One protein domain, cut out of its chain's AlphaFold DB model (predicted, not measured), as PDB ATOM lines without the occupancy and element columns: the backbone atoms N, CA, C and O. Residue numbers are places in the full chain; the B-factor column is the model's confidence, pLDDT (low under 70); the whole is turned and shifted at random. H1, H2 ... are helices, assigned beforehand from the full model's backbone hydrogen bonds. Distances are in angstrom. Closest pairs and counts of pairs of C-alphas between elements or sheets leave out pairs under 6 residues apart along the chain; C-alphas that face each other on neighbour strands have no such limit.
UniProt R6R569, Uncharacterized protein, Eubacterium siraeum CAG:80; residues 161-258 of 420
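What this domain is: This is residues 161 to 258 of the 420 residues of an uncharacterized protein of Eubacterium siraeum CAG:80 (UniProt R6R569). A long helix, H3, makes the longest axis, with H1 and H2, which meet as a V at their tight link, both crossing it near its middle. H4 crosses H3 more loosely farther along, and residues 228 to 233, of which 228 to 230 belong to H3, stick out. The 98 printed residues include four named helices, in the order H1, H2, H3, H4, and no named strand; the class is all helix. The whole is compact, with a radius of gyration of the C-alphas of 13.4 A and spans of 38 by 32 by 26 A.

How they stand to each other: H1, residues 161 to 179, touches H2, residues 181 to 195, through residues 173 to 177 and 183 to 184 alone. The closest C-alphas, of Lys 177 and Tyr 184, are 5.3 A apart, at a steep tilt of 50 degrees, opposite ways. H3, residues 208 to 230, touches H2 about perpendicular, at 89 degrees, with residues 212 to 219 alone; the closest C-alphas, of Ala 191 and Leu 216, are 5.0 A apart. H1 touches H3 at a steep tilt of 64 degrees, opposite ways, through residues 166 to 173 and 217 to 221 alone; the closest C-alphas, of Ile 169 and Lys 221, are 6.7 A apart. H4, residues 239 to 257, only just touches H3, with 3 pairs of C-alphas within 8 A, the closest being Ala 223 and Ile 246 at 7.0 A. Every O i to N i+4 pair is within hydrogen-bond range in H1, H2 and H4, and 18 of 19 are in H3.

Where its parts are: H1 begins at C-alpha 161 (2.147, -12.510, -16.940) and is 26.4 A long. H2 is 20.8 A and H3 33.7 A. H4, 26.7 A, ends at C-alpha 257 (13.967, -16.915, 10.997).

The domain as a whole: The C-alphas farthest apart, of Asp 205 and Glu 232, are 39.7 A apart. The printed part has no cut. The link from H2 to H3, residues 196 to 207, is long. The pLDDT is under 70 in 16 residues, among them 196 to 200 and 252 to 258.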
ATOM      1  N   GLN A 161       1.192 -12.734 -18.023       93.44
ATOM      2  CA  GLN A 161       2.147 -12.510 -16.940       93.44
ATOM      3  C   GLN A 161       2.026 -13.607 -15.884       93.44
ATOM      4  O   GLN A 161       3.038 -14.208 -15.546       93.44
ATOM      5  N   LYS A 162       0.808 -13.925 -15.425       92.81
ATOM      6  CA  LYS A 162       0.572 -15.007 -14.458       92.81
ATOM      7  C   LYS A 162       1.156 -16.328 -14.958       92.81
ATOM      8  O   LYS A 162       2.024 -16.869 -14.289       92.81
ATOM      9  N   ILE A 163       0.782 -16.785 -16.156       94.75
ATOM     10  CA  ILE A 163       1.288 -18.057 -16.708       94.75
ATOM     11  C   ILE A 163       2.821 -18.034 -16.858       94.75
ATOM     12  O   ILE A 163       3.491 -18.968 -16.423       94.75
ATOM     13  N   ARG A 164       3.399 -16.947 -17.394       95.00
ATOM     14  CA  ARG A 164       4.860 -16.783 -17.503       95.00
ATOM     15  C   ARG A 164       5.554 -16.880 -16.144       95.00
ATOM     16  O   ARG A 164       6.627 -17.469 -16.062       95.00
ATOM     17  N   LEU A 165       4.989 -16.270 -15.102       91.69
ATOM     18  CA  LEU A 165       5.569 -16.275 -13.760       91.69
ATOM     19  C   LEU A 165       5.507 -17.663 -13.117       91.69
ATOM     20  O   LEU A 165       6.518 -18.094 -12.574       91.69
ATOM     21  N   GLU A 166       4.393 -18.390 -13.258       93.44
ATOM     22  CA  GLU A 166       4.301 -19.792 -12.818       93.44
ATOM     23  C   GLU A 166       5.414 -20.646 -13.463       93.44
ATOM     24  O   GLU A 166       6.170 -21.332 -12.773       93.44
ATOM     25  N   MET A 167       5.583 -20.533 -14.787       94.94
ATOM     26  CA  MET A 167       6.617 -21.260 -15.538       94.94
ATOM     27  C   MET A 167       8.046 -20.832 -15.159       94.94
ATOM     28  O   MET A 167       8.946 -21.670 -15.099       94.94
ATOM     29  N   LEU A 168       8.270 -19.543 -14.881       92.88
ATOM     30  CA  LEU A 168       9.562 -19.029 -14.417       92.88
ATOM     31  C   LEU A 168       9.924 -19.589 -13.037       92.88
ATOM     32  O   LEU A 168      11.058 -20.014 -12.833       92.88
ATOM     33  N   ILE A 169       8.969 -19.612 -12.105       91.62
ATOM     34  CA  ILE A 169       9.172 -20.135 -10.749       91.62
ATOM     35  C   ILE A 169       9.472 -21.637 -10.799       91.62
ATOM     36  O   ILE A 169      10.434 -22.069 -10.167       91.62
ATOM     37  N   ALA A 170       8.735 -22.410 -11.608       92.69
ATOM     38  CA  ALA A 170       9.028 -23.826 -11.844       92.69
ATOM     39  C   ALA A 170      10.472 -24.028 -12.340       92.69
ATOM     40  O   ALA A 170      11.249 -24.746 -11.712       92.69
ATOM     41  N   LYS A 171      10.875 -23.298 -13.392       94.31
ATOM     42  CA  LYS A 171      12.233 -23.368 -13.956       94.31
ATOM     43  C   LYS A 171      13.326 -22.998 -12.945       94.31
ATOM     44  O   LYS A 171      14.391 -23.610 -12.944       94.31
ATOM     45  N   ILE A 172      13.081 -22.006 -12.087       90.88
ATOM     46  CA  ILE A 172      14.016 -21.615 -11.020       90.88
ATOM     47  C   ILE A 172      14.140 -22.732  -9.975       90.88
ATOM     48  O   ILE A 172      15.254 -23.051  -9.565       90.88
ATOM     49  N   ILE A 173      13.030 -23.358  -9.571       90.12
ATOM     50  CA  ILE A 173      13.044 -24.483  -8.623       90.12
ATOM     51  C   ILE A 173      13.809 -25.674  -9.207       90.12
ATOM     52  O   ILE A 173      14.667 -26.223  -8.518       90.12
ATOM     53  N   ASP A 174      13.570 -26.030 -10.472       92.12
ATOM     54  CA  ASP A 174      14.289 -27.114 -11.151       92.12
ATOM     55  C   ASP A 174      15.793 -26.825 -11.262       92.12
ATOM     56  O   ASP A 174      16.615 -27.687 -10.945       92.12
ATOM     57  N   TYR A 175      16.173 -25.591 -11.612       91.12
ATOM     58  CA  TYR A 175      17.575 -25.164 -11.640       91.12
ATOM     59  C   TYR A 175      18.246 -25.286 -10.261       91.12
ATOM     60  O   TYR A 175      19.342 -25.840 -10.147       91.12
ATOM     61  N   ILE A 176      17.585 -24.827  -9.191       85.75
ATOM     62  CA  ILE A 176      18.115 -24.925  -7.821       85.75
ATOM     63  C   ILE A 176      18.199 -26.391  -7.370       85.75
ATOM     64  O   ILE A 176      19.186 -26.791  -6.755       85.75
ATOM     65  N   LYS A 177      17.211 -27.220  -7.716       88.00
ATOM     66  CA  LYS A 177      17.183 -28.661  -7.427       88.00
ATOM     67  C   LYS A 177      18.344 -29.406  -8.092       88.00
ATOM     68  O   LYS A 177      18.979 -30.238  -7.439       88.00
ATOM     69  N   GLU A 178      18.644 -29.078  -9.351       89.56
ATOM     70  CA  GLU A 178      19.738 -29.678 -10.124       89.56
ATOM     71  C   GLU A 178      21.126 -29.200  -9.660       89.56
ATOM     72  O   GLU A 178      22.045 -30.008  -9.543       89.56
ATOM     73  N   LYS A 179      21.303 -27.895  -9.401       85.38
ATOM     74  CA  LYS A 179      22.626 -27.301  -9.116       85.38
ATOM     75  C   LYS A 179      22.974 -27.194  -7.629       85.38
ATOM     76  O   LYS A 179      24.154 -27.208  -7.288       85.38
ATOM     77  N   PHE A 180      21.980 -27.098  -6.746       81.38
ATOM     78  CA  PHE A 180      22.146 -26.762  -5.327       81.38
ATOM     79  C   PHE A 180      21.290 -27.665  -4.422       81.38
ATOM     80  O   PHE A 180      20.526 -27.192  -3.581       81.38
ATOM     81  N   THR A 181      21.414 -28.988  -4.567       79.69
ATOM     82  CA  THR A 181      20.526 -29.972  -3.915       79.69
ATOM     83  C   THR A 181      20.378 -29.789  -2.396       79.69
ATOM     84  O   THR A 181      19.263 -29.881  -1.887       79.69
ATOM     85  N   GLN A 182      21.452 -29.477  -1.657       72.19
ATOM     86  CA  GLN A 182      21.376 -29.212  -0.205       72.19
ATOM     87  C   GLN A 182      20.522 -27.977   0.130       72.19
ATOM     88  O   GLN A 182      19.762 -27.979   1.104       72.19
ATOM     89  N   LEU A 183      20.610 -26.930  -0.696       75.38
ATOM     90  CA  LEU A 183      19.799 -25.731  -0.538       75.38
ATOM     91  C   LEU A 183      18.343 -26.006  -0.919       75.38
ATOM     92  O   LEU A 183      17.463 -25.651  -0.146       75.38
ATOM     93  N   TYR A 184      18.079 -26.714  -2.024       81.19
ATOM     94  CA  TYR A 184      16.723 -27.146  -2.392       81.19
ATOM     95  C   TYR A 184      16.037 -27.913  -1.247       81.19
ATOM     96  O   TYR A 184      14.901 -27.598  -0.895       81.19
ATOM     97  N   GLN A 185      16.739 -28.850  -0.595       78.81
ATOM     98  CA  GLN A 185      16.204 -29.555   0.578       78.81
ATOM     99  C   GLN A 185      15.951 -28.609   1.763       78.81
ATOM    100  O   GLN A 185      14.904 -28.692   2.404       78.81
ATOM    101  N   SER A 186      16.855 -27.658   2.015       74.94
ATOM    102  CA  SER A 186      16.679 -26.632   3.057       74.94
ATOM    103  C   SER A 186      15.465 -25.731   2.786       74.94
ATOM    104  O   SER A 186      14.689 -25.446   3.697       74.94
ATOM    105  N   MET A 187      15.262 -25.321   1.531       79.25
ATOM    106  CA  MET A 187      14.117 -24.527   1.082       79.25
ATOM    107  C   MET A 187      12.809 -25.307   1.212       79.25
ATOM    108  O   MET A 187      11.821 -24.758   1.698       79.25
ATOM    109  N   LYS A 188      12.802 -26.593   0.841       82.94
ATOM    110  CA  LYS A 188      11.636 -27.479   0.952       82.94
ATOM    111  C   LYS A 188      11.238 -27.726   2.411       82.94
ATOM    112  O   LYS A 188      10.063 -27.611   2.754       82.94
ATOM    113  N   ALA A 189      12.212 -27.990   3.285       77.00
ATOM    114  CA  ALA A 189      11.986 -28.140   4.723       77.00
ATOM    115  C   ALA A 189      11.437 -26.849   5.356       77.00
ATOM    116  O   ALA A 189      10.445 -26.887   6.088       77.00
ATOM    117  N   TYR A 190      12.031 -25.701   5.015       75.81
ATOM    118  CA  TYR A 190      11.575 -24.390   5.470       75.81
ATOM    119  C   TYR A 190      10.150 -24.070   4.983       75.81
ATOM    120  O   TYR A 190       9.312 -23.646   5.776       75.81
ATOM    121  N   ALA A 191       9.835 -24.330   3.708       77.25
ATOM    122  CA  ALA A 191       8.497 -24.114   3.161       77.25
ATOM    123  C   ALA A 191       7.432 -24.954   3.881       77.25
ATOM    124  O   ALA A 191       6.366 -24.434   4.204       77.25
ATOM    125  N   ASN A 192       7.740 -26.211   4.213       77.19
ATOM    126  CA  ASN A 192       6.864 -27.061   5.016       77.19
ATOM    127  C   ASN A 192       6.662 -26.512   6.445       77.19
ATOM    128  O   ASN A 192       5.528 -26.421   6.918       77.19
ATOM    129  N   LEU A 193       7.720 -26.060   7.129       70.06
ATOM    130  CA  LEU A 193       7.599 -25.448   8.464       70.06
ATOM    131  C   LEU A 193       6.803 -24.129   8.448       70.06
ATOM    132  O   LEU A 193       6.026 -23.845   9.362       70.06
ATOM    133  N   TYR A 194       6.995 -23.308   7.418       67.56
ATOM    134  CA  TYR A 194       6.307 -22.030   7.277       67.56
ATOM    135  C   TYR A 194       4.824 -22.232   6.921       67.56
ATOM    136  O   TYR A 194       3.941 -21.654   7.557       67.56
ATOM    137  N   MET A 195       4.530 -23.105   5.954       71.00
ATOM    138  CA  MET A 195       3.165 -23.348   5.483       71.00
ATOM    139  C   MET A 195       2.358 -24.276   6.401       71.00
ATOM    140  O   MET A 195       1.142 -24.179   6.400       71.00
ATOM    141  N   THR A 196       2.953 -25.089   7.278       65.69
ATOM    142  CA  THR A 196       2.171 -25.788   8.329       65.69
ATOM    143  C   THR A 196       1.497 -24.829   9.321       65.69
ATOM    144  O   THR A 196       0.490 -25.190   9.925       65.69
ATOM    145  N   LYS A 197       1.985 -23.585   9.450       62.16
ATOM    146  CA  LYS A 197       1.341 -22.520  10.244       62.16
ATOM    147  C   LYS A 197       0.209 -21.801   9.487       62.16
ATOM    148  O   LYS A 197      -0.613 -21.143  10.118       62.16
ATOM    149  N   LEU A 198       0.179 -21.910   8.156       59.81
ATOM    150  CA  LEU A 198      -0.795 -21.300   7.238       59.81
ATOM    151  C   LEU A 198      -0.993 -22.238   6.026       59.81
ATOM    152  O   LEU A 198      -0.405 -21.985   4.970       59.81
ATOM    153  N   PRO A 199      -1.738 -23.351   6.185       61.34
ATOM    154  CA  PRO A 199      -1.744 -24.450   5.220       61.34
ATOM    155  C   PRO A 199      -2.214 -24.027   3.827       61.34
ATOM    156  O   PRO A 199      -3.196 -23.303   3.675       61.34
ATOM    157  N   VAL A 200      -1.515 -24.534   2.807       66.75
ATOM    158  CA  VAL A 200      -2.077 -24.671   1.457       66.75
ATOM    159  C   VAL A 200      -3.146 -25.757   1.540       66.75
ATOM    160  O   VAL A 200      -2.863 -26.823   2.088       66.75
ATOM    161  N   GLU A 201      -4.348 -25.502   1.028       71.38
ATOM    162  CA  GLU A 201      -5.368 -26.543   0.871       71.38
ATOM    163  C   GLU A 201      -4.873 -27.549  -0.186       71.38
ATOM    164  O   GLU A 201      -4.642 -27.140  -1.325       71.38
ATOM    165  N   PRO A 202      -4.626 -28.826   0.167       65.88
ATOM    166  CA  PRO A 202      -4.187 -29.822  -0.800       65.88
ATOM    167  C   PRO A 202      -5.373 -30.295  -1.649       65.88
ATOM    168  O   PRO A 202      -6.477 -30.475  -1.132       65.88
ATOM    169  N   GLU A 203      -5.136 -30.534  -2.937       75.31
ATOM    170  CA  GLU A 203      -6.104 -31.206  -3.810       75.31
ATOM    171  C   GLU A 203      -6.251 -32.685  -3.384       75.31
ATOM    172  O   GLU A 203      -5.331 -33.262  -2.794       75.31
ATOM    173  N   GLU A 204      -7.428 -33.288  -3.611       70.31
ATOM    174  CA  GLU A 204      -7.848 -34.561  -2.977       70.31
ATOM    175  C   GLU A 204      -6.950 -35.777  -3.302       70.31
ATOM    176  O   GLU A 204      -7.037 -36.808  -2.631       70.31
ATOM    177  N   ASP A 205      -6.087 -35.663  -4.312       78.00
ATOM    178  CA  ASP A 205      -5.226 -36.703  -4.878       78.00
ATOM    179  C   ASP A 205      -3.707 -36.418  -4.781       78.00
ATOM    180  O   ASP A 205      -2.901 -37.228  -5.245       78.00
ATOM    181  N   MET A 206      -3.284 -35.328  -4.127       80.12
ATOM    182  CA  MET A 206      -1.861 -34.999  -3.932       80.12
ATOM    183  C   MET A 206      -1.155 -35.926  -2.925       80.12
ATOM    184  O   MET A 206      -1.641 -36.152  -1.813       80.12
ATOM    185  N   SER A 207       0.056 -36.405  -3.247       84.75
ATOM    186  CA  SER A 207       0.871 -37.151  -2.277       84.75
ATOM    187  C   SER A 207       1.515 -36.221  -1.231       84.75
ATOM    188  O   SER A 207       1.698 -35.027  -1.484       84.75
ATOM    189  N   PRO A 208       1.957 -36.741  -0.065       79.81
ATOM    190  CA  PRO A 208       2.641 -35.936   0.952       79.81
ATOM    191  C   PRO A 208       3.930 -35.249   0.478       79.81
ATOM    192  O   PRO A 208       4.411 -34.338   1.149       79.81
ATOM    193  N   GLU A 209       4.518 -35.695  -0.636       80.69
ATOM    194  CA  GLU A 209       5.704 -35.070  -1.223       80.69
ATOM    195  C   GLU A 209       5.323 -33.954  -2.208       80.69
ATOM    196  O   GLU A 209       5.932 -32.883  -2.165       80.69
ATOM    197  N   ASP A 210       4.245 -34.144  -2.981       82.50
ATOM    198  CA  ASP A 210       3.667 -33.114  -3.856       82.50
ATOM    199  C   ASP A 210       3.149 -31.921  -3.040       82.50
ATOM    200  O   ASP A 210       3.341 -30.771  -3.428       82.50
ATOM    201  N   VAL A 211       2.576 -32.172  -1.851       81.50
ATOM    202  CA  VAL A 211       2.204 -31.122  -0.882       81.50
ATOM    203  C   VAL A 211       3.406 -30.237  -0.535       81.50
ATOM    204  O   VAL A 211       3.284 -29.011  -0.535       81.50
ATOM    205  N   LYS A 212       4.581 -30.822  -0.272       81.44
ATOM    206  CA  LYS A 212       5.792 -30.055   0.070       81.44
ATOM    207  C   LYS A 212       6.343 -29.284  -1.126       81.44
ATOM    208  O   LYS A 212       6.823 -28.166  -0.951       81.44
ATOM    209  N   ASP A 213       6.292 -29.856  -2.329       82.94
ATOM    210  CA  ASP A 213       6.705 -29.143  -3.543       82.94
ATOM    211  C   ASP A 213       5.738 -27.987  -3.871       82.94
ATOM    212  O   ASP A 213       6.200 -26.889  -4.177       82.94
ATOM    213  N   ALA A 214       4.424 -28.150  -3.674       85.00
ATOM    214  CA  ALA A 214       3.437 -27.071  -3.796       85.00
ATOM    215  C   ALA A 214       3.625 -25.958  -2.740       85.00
ATOM    216  O   ALA A 214       3.486 -24.766  -3.039       85.00
ATOM    217  N   GLN A 215       3.997 -26.317  -1.506       85.44
ATOM    218  CA  GLN A 215       4.366 -25.355  -0.459       85.44
ATOM    219  C   GLN A 215       5.642 -24.579  -0.818       85.44
ATOM    220  O   GLN A 215       5.664 -23.353  -0.686       85.44
ATOM    221  N   LEU A 216       6.684 -25.264  -1.305       86.44
ATOM    222  CA  LEU A 216       7.919 -24.635  -1.785       86.44
ATOM    223  C   LEU A 216       7.640 -23.688  -2.954       86.44
ATOM    224  O   LEU A 216       8.104 -22.548  -2.949       86.44
ATOM    225  N   PHE A 217       6.826 -24.120  -3.913       88.50
ATOM    226  CA  PHE A 217       6.395 -23.292  -5.030       88.50
ATOM    227  C   PHE A 217       5.665 -22.026  -4.552       88.50
ATOM    228  O   PHE A 217       5.996 -20.911  -4.960       88.50
ATOM    229  N   THR A 218       4.724 -22.177  -3.614       86.31
ATOM    230  CA  THR A 218       3.980 -21.058  -3.012       86.31
ATOM    231  C   THR A 218       4.905 -20.070  -2.297       86.31
ATOM    232  O   THR A 218       4.722 -18.856  -2.410       86.31
ATOM    233  N   LEU A 219       5.918 -20.563  -1.579       84.00
ATOM    234  CA  LEU A 219       6.928 -19.723  -0.935       84.00
ATOM    235  C   LEU A 219       7.770 -18.956  -1.966       84.00
ATOM    236  O   LEU A 219       7.943 -17.745  -1.834       84.00
ATOM    237  N   MET A 220       8.256 -19.645  -3.002       84.88
ATOM    238  CA  MET A 220       9.063 -19.052  -4.073       84.88
ATOM    239  C   MET A 220       8.301 -17.961  -4.823       84.88
ATOM    240  O   MET A 220       8.859 -16.902  -5.105       84.88
ATOM    241  N   LYS A 221       7.002 -18.169  -5.058       86.62
ATOM    242  CA  LYS A 221       6.105 -17.159  -5.624       86.62
ATOM    243  C   LYS A 221       6.012 -15.907  -4.750       86.62
ATOM    244  O   LYS A 221       6.253 -14.812  -5.241       86.62
ATOM    245  N   ARG A 222       5.778 -16.060  -3.439       83.44
ATOM    246  CA  ARG A 222       5.751 -14.923  -2.494       83.44
ATOM    247  C   ARG A 222       7.083 -14.168  -2.439       83.44
ATOM    248  O   ARG A 222       7.082 -12.945  -2.311       83.44
ATOM    249  N   ALA A 223       8.210 -14.876  -2.531       80.00
ATOM    250  CA  ALA A 223       9.532 -14.258  -2.597       80.00
ATOM    251  C   ALA A 223       9.719 -13.461  -3.903       80.00
ATOM    252  O   ALA A 223      10.177 -12.319  -3.855       80.00
ATOM    253  N   TYR A 224       9.304 -14.027  -5.041       84.81
ATOM    254  CA  TYR A 224       9.319 -13.358  -6.344       84.81
ATOM    255  C   TYR A 224       8.461 -12.084  -6.337       84.81
ATOM    256  O   TYR A 224       8.956 -11.016  -6.696       84.81
ATOM    257  N   ASP A 225       7.206 -12.177  -5.885       82.62
ATOM    258  CA  ASP A 225       6.272 -11.045  -5.813       82.62
ATOM    259  C   ASP A 225       6.863  -9.912  -4.955       82.62
ATOM    260  O   ASP A 225       6.926  -8.757  -5.378       82.62
ATOM    261  N   LYS A 226       7.429 -10.257  -3.790       80.38
ATOM    262  CA  LYS A 226       8.112  -9.302  -2.907       80.38
ATOM    263  C   LYS A 226       9.319  -8.629  -3.574       80.38
ATOM    264  O   LYS A 226       9.548  -7.447  -3.333       80.38
ATOM    265  N   MET A 227      10.119  -9.332  -4.375       79.75
ATOM    266  CA  MET A 227      11.227  -8.697  -5.111       79.75
ATOM    267  C   MET A 227      10.702  -7.757  -6.189       79.75
ATOM    268  O   MET A 227      11.191  -6.636  -6.315       79.75
ATOM    269  N   ASN A 228       9.675  -8.190  -6.916       78.19
ATOM    270  CA  ASN A 228       9.041  -7.405  -7.962       78.19
ATOM    271  C   ASN A 228       8.457  -6.079  -7.436       78.19
ATOM    272  O   ASN A 228       8.568  -5.060  -8.110       78.19
ATOM    273  N   ASP A 229       7.909  -6.069  -6.217       77.62
ATOM    274  CA  ASP A 229       7.406  -4.851  -5.563       77.62
ATOM    275  C   ASP A 229       8.517  -3.901  -5.069       77.62
ATOM    276  O   ASP A 229       8.292  -2.696  -4.954       77.62
ATOM    277  N   ASN A 230       9.712  -4.418  -4.752       73.06
ATOM    278  CA  ASN A 230      10.805  -3.638  -4.148       73.06
ATOM    279  C   ASN A 230      11.863  -3.134  -5.150       73.06
ATOM    280  O   ASN A 230      12.663  -2.267  -4.796       73.06
ATOM    281  N   TYR A 231      11.890  -3.655  -6.379       69.12
ATOM    282  CA  TYR A 231      12.914  -3.353  -7.382       69.12
ATOM    283  C   TYR A 231      12.281  -3.026  -8.745       69.12
ATOM    284  O   TYR A 231      11.805  -3.924  -9.438       69.12
ATOM    285  N   GLU A 232      12.345  -1.755  -9.169       68.69
ATOM    286  CA  GLU A 232      11.704  -1.259 -10.410       68.69
ATOM    287  C   GLU A 232      12.083  -2.046 -11.684       68.69
ATOM    288  O   GLU A 232      11.266  -2.165 -12.596       68.69
ATOM    289  N   ASP A 233      13.295  -2.613 -11.739       76.88
ATOM    290  CA  ASP A 233      13.837  -3.330 -12.904       76.88
ATOM    291  C   ASP A 233      13.826  -4.876 -12.769       76.88
ATOM    292  O   ASP A 233      14.352  -5.565 -13.647       76.88
ATOM    293  N   PHE A 234      13.231  -5.467 -11.718       84.19
ATOM    294  CA  PHE A 234      13.371  -6.914 -11.436       84.19
ATOM    295  C   PHE A 234      12.895  -7.834 -12.570       84.19
ATOM    296  O   PHE A 234      13.583  -8.795 -12.921       84.19
ATOM    297  N   GLU A 235      11.754  -7.538 -13.209       84.06
ATOM    298  CA  GLU A 235      11.287  -8.332 -14.359       84.06
ATOM    299  C   GLU A 235      12.312  -8.355 -15.507       84.06
ATOM    300  O   GLU A 235      12.451  -9.374 -16.193       84.06
ATOM    301  N   GLU A 236      13.045  -7.254 -15.697       88.12
ATOM    302  CA  GLU A 236      13.990  -7.039 -16.795       88.12
ATOM    303  C   GLU A 236      15.384  -7.634 -16.536       88.12
ATOM    304  O   GLU A 236      16.181  -7.697 -17.475       88.12
ATOM    305  N   MET A 237      15.679  -8.114 -15.324       88.75
ATOM    306  CA  MET A 237      16.920  -8.841 -15.010       88.75
ATOM    307  C   MET A 237      17.039 -10.130 -15.842       88.75
ATOM    308  O   MET A 237      16.035 -10.691 -16.296       88.75
ATOM    309  N   SER A 238      18.257 -10.623 -16.060       88.56
ATOM    310  CA  SER A 238      18.489 -11.950 -16.649       88.56
ATOM    311  C   SER A 238      18.024 -13.081 -15.717       88.56
ATOM    312  O   SER A 238      17.709 -12.848 -14.548       88.56
ATOM    313  N   PHE A 239      17.958 -14.312 -16.234       89.75
ATOM    314  CA  PHE A 239      17.585 -15.483 -15.435       89.75
ATOM    315  C   PHE A 239      18.545 -15.686 -14.251       89.75
ATOM    316  O   PHE A 239      18.091 -15.787 -13.114       89.75
ATOM    317  N   ASP A 240      19.857 -15.646 -14.502       87.81
ATOM    318  CA  ASP A 240      20.888 -15.858 -13.478       87.81
ATOM    319  C   ASP A 240      20.828 -14.788 -12.376       87.81
ATOM    320  O   ASP A 240      20.823 -15.112 -11.192       87.81
ATOM    321  N   GLU A 241      20.672 -13.511 -12.746       89.94
ATOM    322  CA  GLU A 241      20.530 -12.411 -11.781       89.94
ATOM    323  C   GLU A 241      19.259 -12.541 -10.919       89.94
ATOM    324  O   GLU A 241      19.274 -12.182  -9.736       89.94
ATOM    325  N   LYS A 242      18.154 -13.061 -11.481       88.94
ATOM    326  CA  LYS A 242      16.943 -13.374 -10.705       88.94
ATOM    327  C   LYS A 242      17.193 -14.519  -9.730       88.94
ATOM    328  O   LYS A 242      16.812 -14.390  -8.568       88.94
ATOM    329  N   VAL A 243      17.841 -15.600 -10.172       87.31
ATOM    330  CA  VAL A 243      18.208 -16.726  -9.299       87.31
ATOM    331  C   VAL A 243      19.082 -16.226  -8.150       87.31
ATOM    332  O   VAL A 243      18.697 -16.400  -7.001       87.31
ATOM    333  N   ASP A 244      20.171 -15.509  -8.429       86.81
ATOM    334  CA  ASP A 244      21.062 -14.927  -7.414       86.81
ATOM    335  C   ASP A 244      20.320 -14.059  -6.386       86.81
ATOM    336  O   ASP A 244      20.637 -14.080  -5.195       86.81
ATOM    337  N   SER A 245      19.337 -13.277  -6.836       86.12
ATOM    338  CA  SER A 245      18.537 -12.404  -5.966       86.12
ATOM    339  C   SER A 245      17.586 -13.199  -5.071       86.12
ATOM    340  O   SER A 245      17.447 -12.892  -3.886       86.12
ATOM    341  N   ILE A 246      16.975 -14.257  -5.614       80.56
ATOM    342  CA  ILE A 246      16.099 -15.167  -4.869       80.56
ATOM    343  C   ILE A 246      16.893 -15.985  -3.850       80.56
ATOM    344  O   ILE A 246      16.462 -16.117  -2.707       80.56
ATOM    345  N   MET A 247      18.073 -16.470  -4.237       80.50
ATOM    346  CA  MET A 247      18.985 -17.218  -3.372       80.50
ATOM    347  C   MET A 247      19.426 -16.354  -2.182       80.50
ATOM    348  O   MET A 247      19.252 -16.770  -1.041       80.50
ATOM    349  N   LYS A 248      19.867 -15.109  -2.428       81.19
ATOM    350  CA  LYS A 248      20.248 -14.153  -1.369       81.19
ATOM    351  C   LYS A 248      19.103 -13.809  -0.422       81.19
ATOM    352  O   LYS A 248      19.319 -13.713   0.781       81.19
ATOM    353  N   GLU A 249      17.885 -13.604  -0.926       76.81
ATOM    354  CA  GLU A 249      16.732 -13.347  -0.054       76.81
ATOM    355  C   GLU A 249      16.344 -14.594   0.745       76.81
ATOM    356  O   GLU A 249      15.979 -14.461   1.911       76.81
ATOM    357  N   PHE A 250      16.459 -15.798   0.171       71.75
ATOM    358  CA  PHE A 250      16.235 -17.033   0.917       71.75
ATOM    359  C   PHE A 250      17.296 -17.234   2.006       71.75
ATOM    360  O   PHE A 250      16.932 -17.512   3.143       71.75
ATOM    361  N   GLU A 251      18.580 -17.036   1.703       70.88
ATOM    362  CA  GLU A 251      19.669 -17.045   2.690       70.88
ATOM    363  C   GLU A 251      19.392 -16.034   3.806       70.88
ATOM    364  O   GLU A 251      19.344 -16.410   4.977       70.88
ATOM    365  N   ARG A 252      19.064 -14.785   3.451       68.50
ATOM    366  CA  ARG A 252      18.724 -13.722   4.404       68.50
ATOM    367  C   ARG A 252      17.494 -14.065   5.252       68.50
ATOM    368  O   ARG A 252      17.487 -13.786   6.447       68.50
ATOM    369  N   VAL A 253      16.431 -14.633   4.683       62.03
ATOM    370  CA  VAL A 253      15.226 -15.030   5.439       62.03
ATOM    371  C   VAL A 253      15.518 -16.230   6.337       62.03
ATOM    372  O   VAL A 253      15.149 -16.207   7.505       62.03
ATOM    373  N   ASN A 254      16.248 -17.227   5.846       56.22
ATOM    374  CA  ASN A 254      16.693 -18.377   6.625       56.22
ATOM    375  C   ASN A 254      17.572 -17.921   7.807       56.22
ATOM    376  O   ASN A 254      17.360 -18.372   8.926       56.22
ATOM    377  N   GLU A 255      18.480 -16.961   7.613       53.19
ATOM    378  CA  GLU A 255      19.260 -16.321   8.685       53.19
ATOM    379  C   GLU A 255      18.409 -15.533   9.698       53.19
ATOM    380  O   GLU A 255      18.744 -15.558  10.881       53.19
ATOM    381  N   ASN A 256      17.327 -14.873   9.261       44.22
ATOM    382  CA  ASN A 256      16.442 -14.057  10.112       44.22
ATOM    383  C   ASN A 256      15.266 -14.824  10.755       44.22
ATOM    384  O   ASN A 256      14.692 -14.320  11.717       44.22
ATOM    385  N   GLU A 257      14.891 -16.016  10.276       47.44
ATOM    386  CA  GLU A 257      13.967 -16.915  10.997       47.44
ATOM    387  C   GLU A 257      14.714 -17.894  11.918       47.44
ATOM    388  O   GLU A 257      14.247 -18.185  13.027       47.44
ATOM    389  N   ARG A 258      15.960 -18.250  11.571       43.91
ATOM    390  CA  ARG A 258      17.023 -18.409  12.582       43.91
ATOM    391  C   ARG A 258      17.184 -17.065  13.324       43.91
ATOM    392  O   ARG A 258      16.722 -16.040  12.858       43.91
TER     393      ARG A 258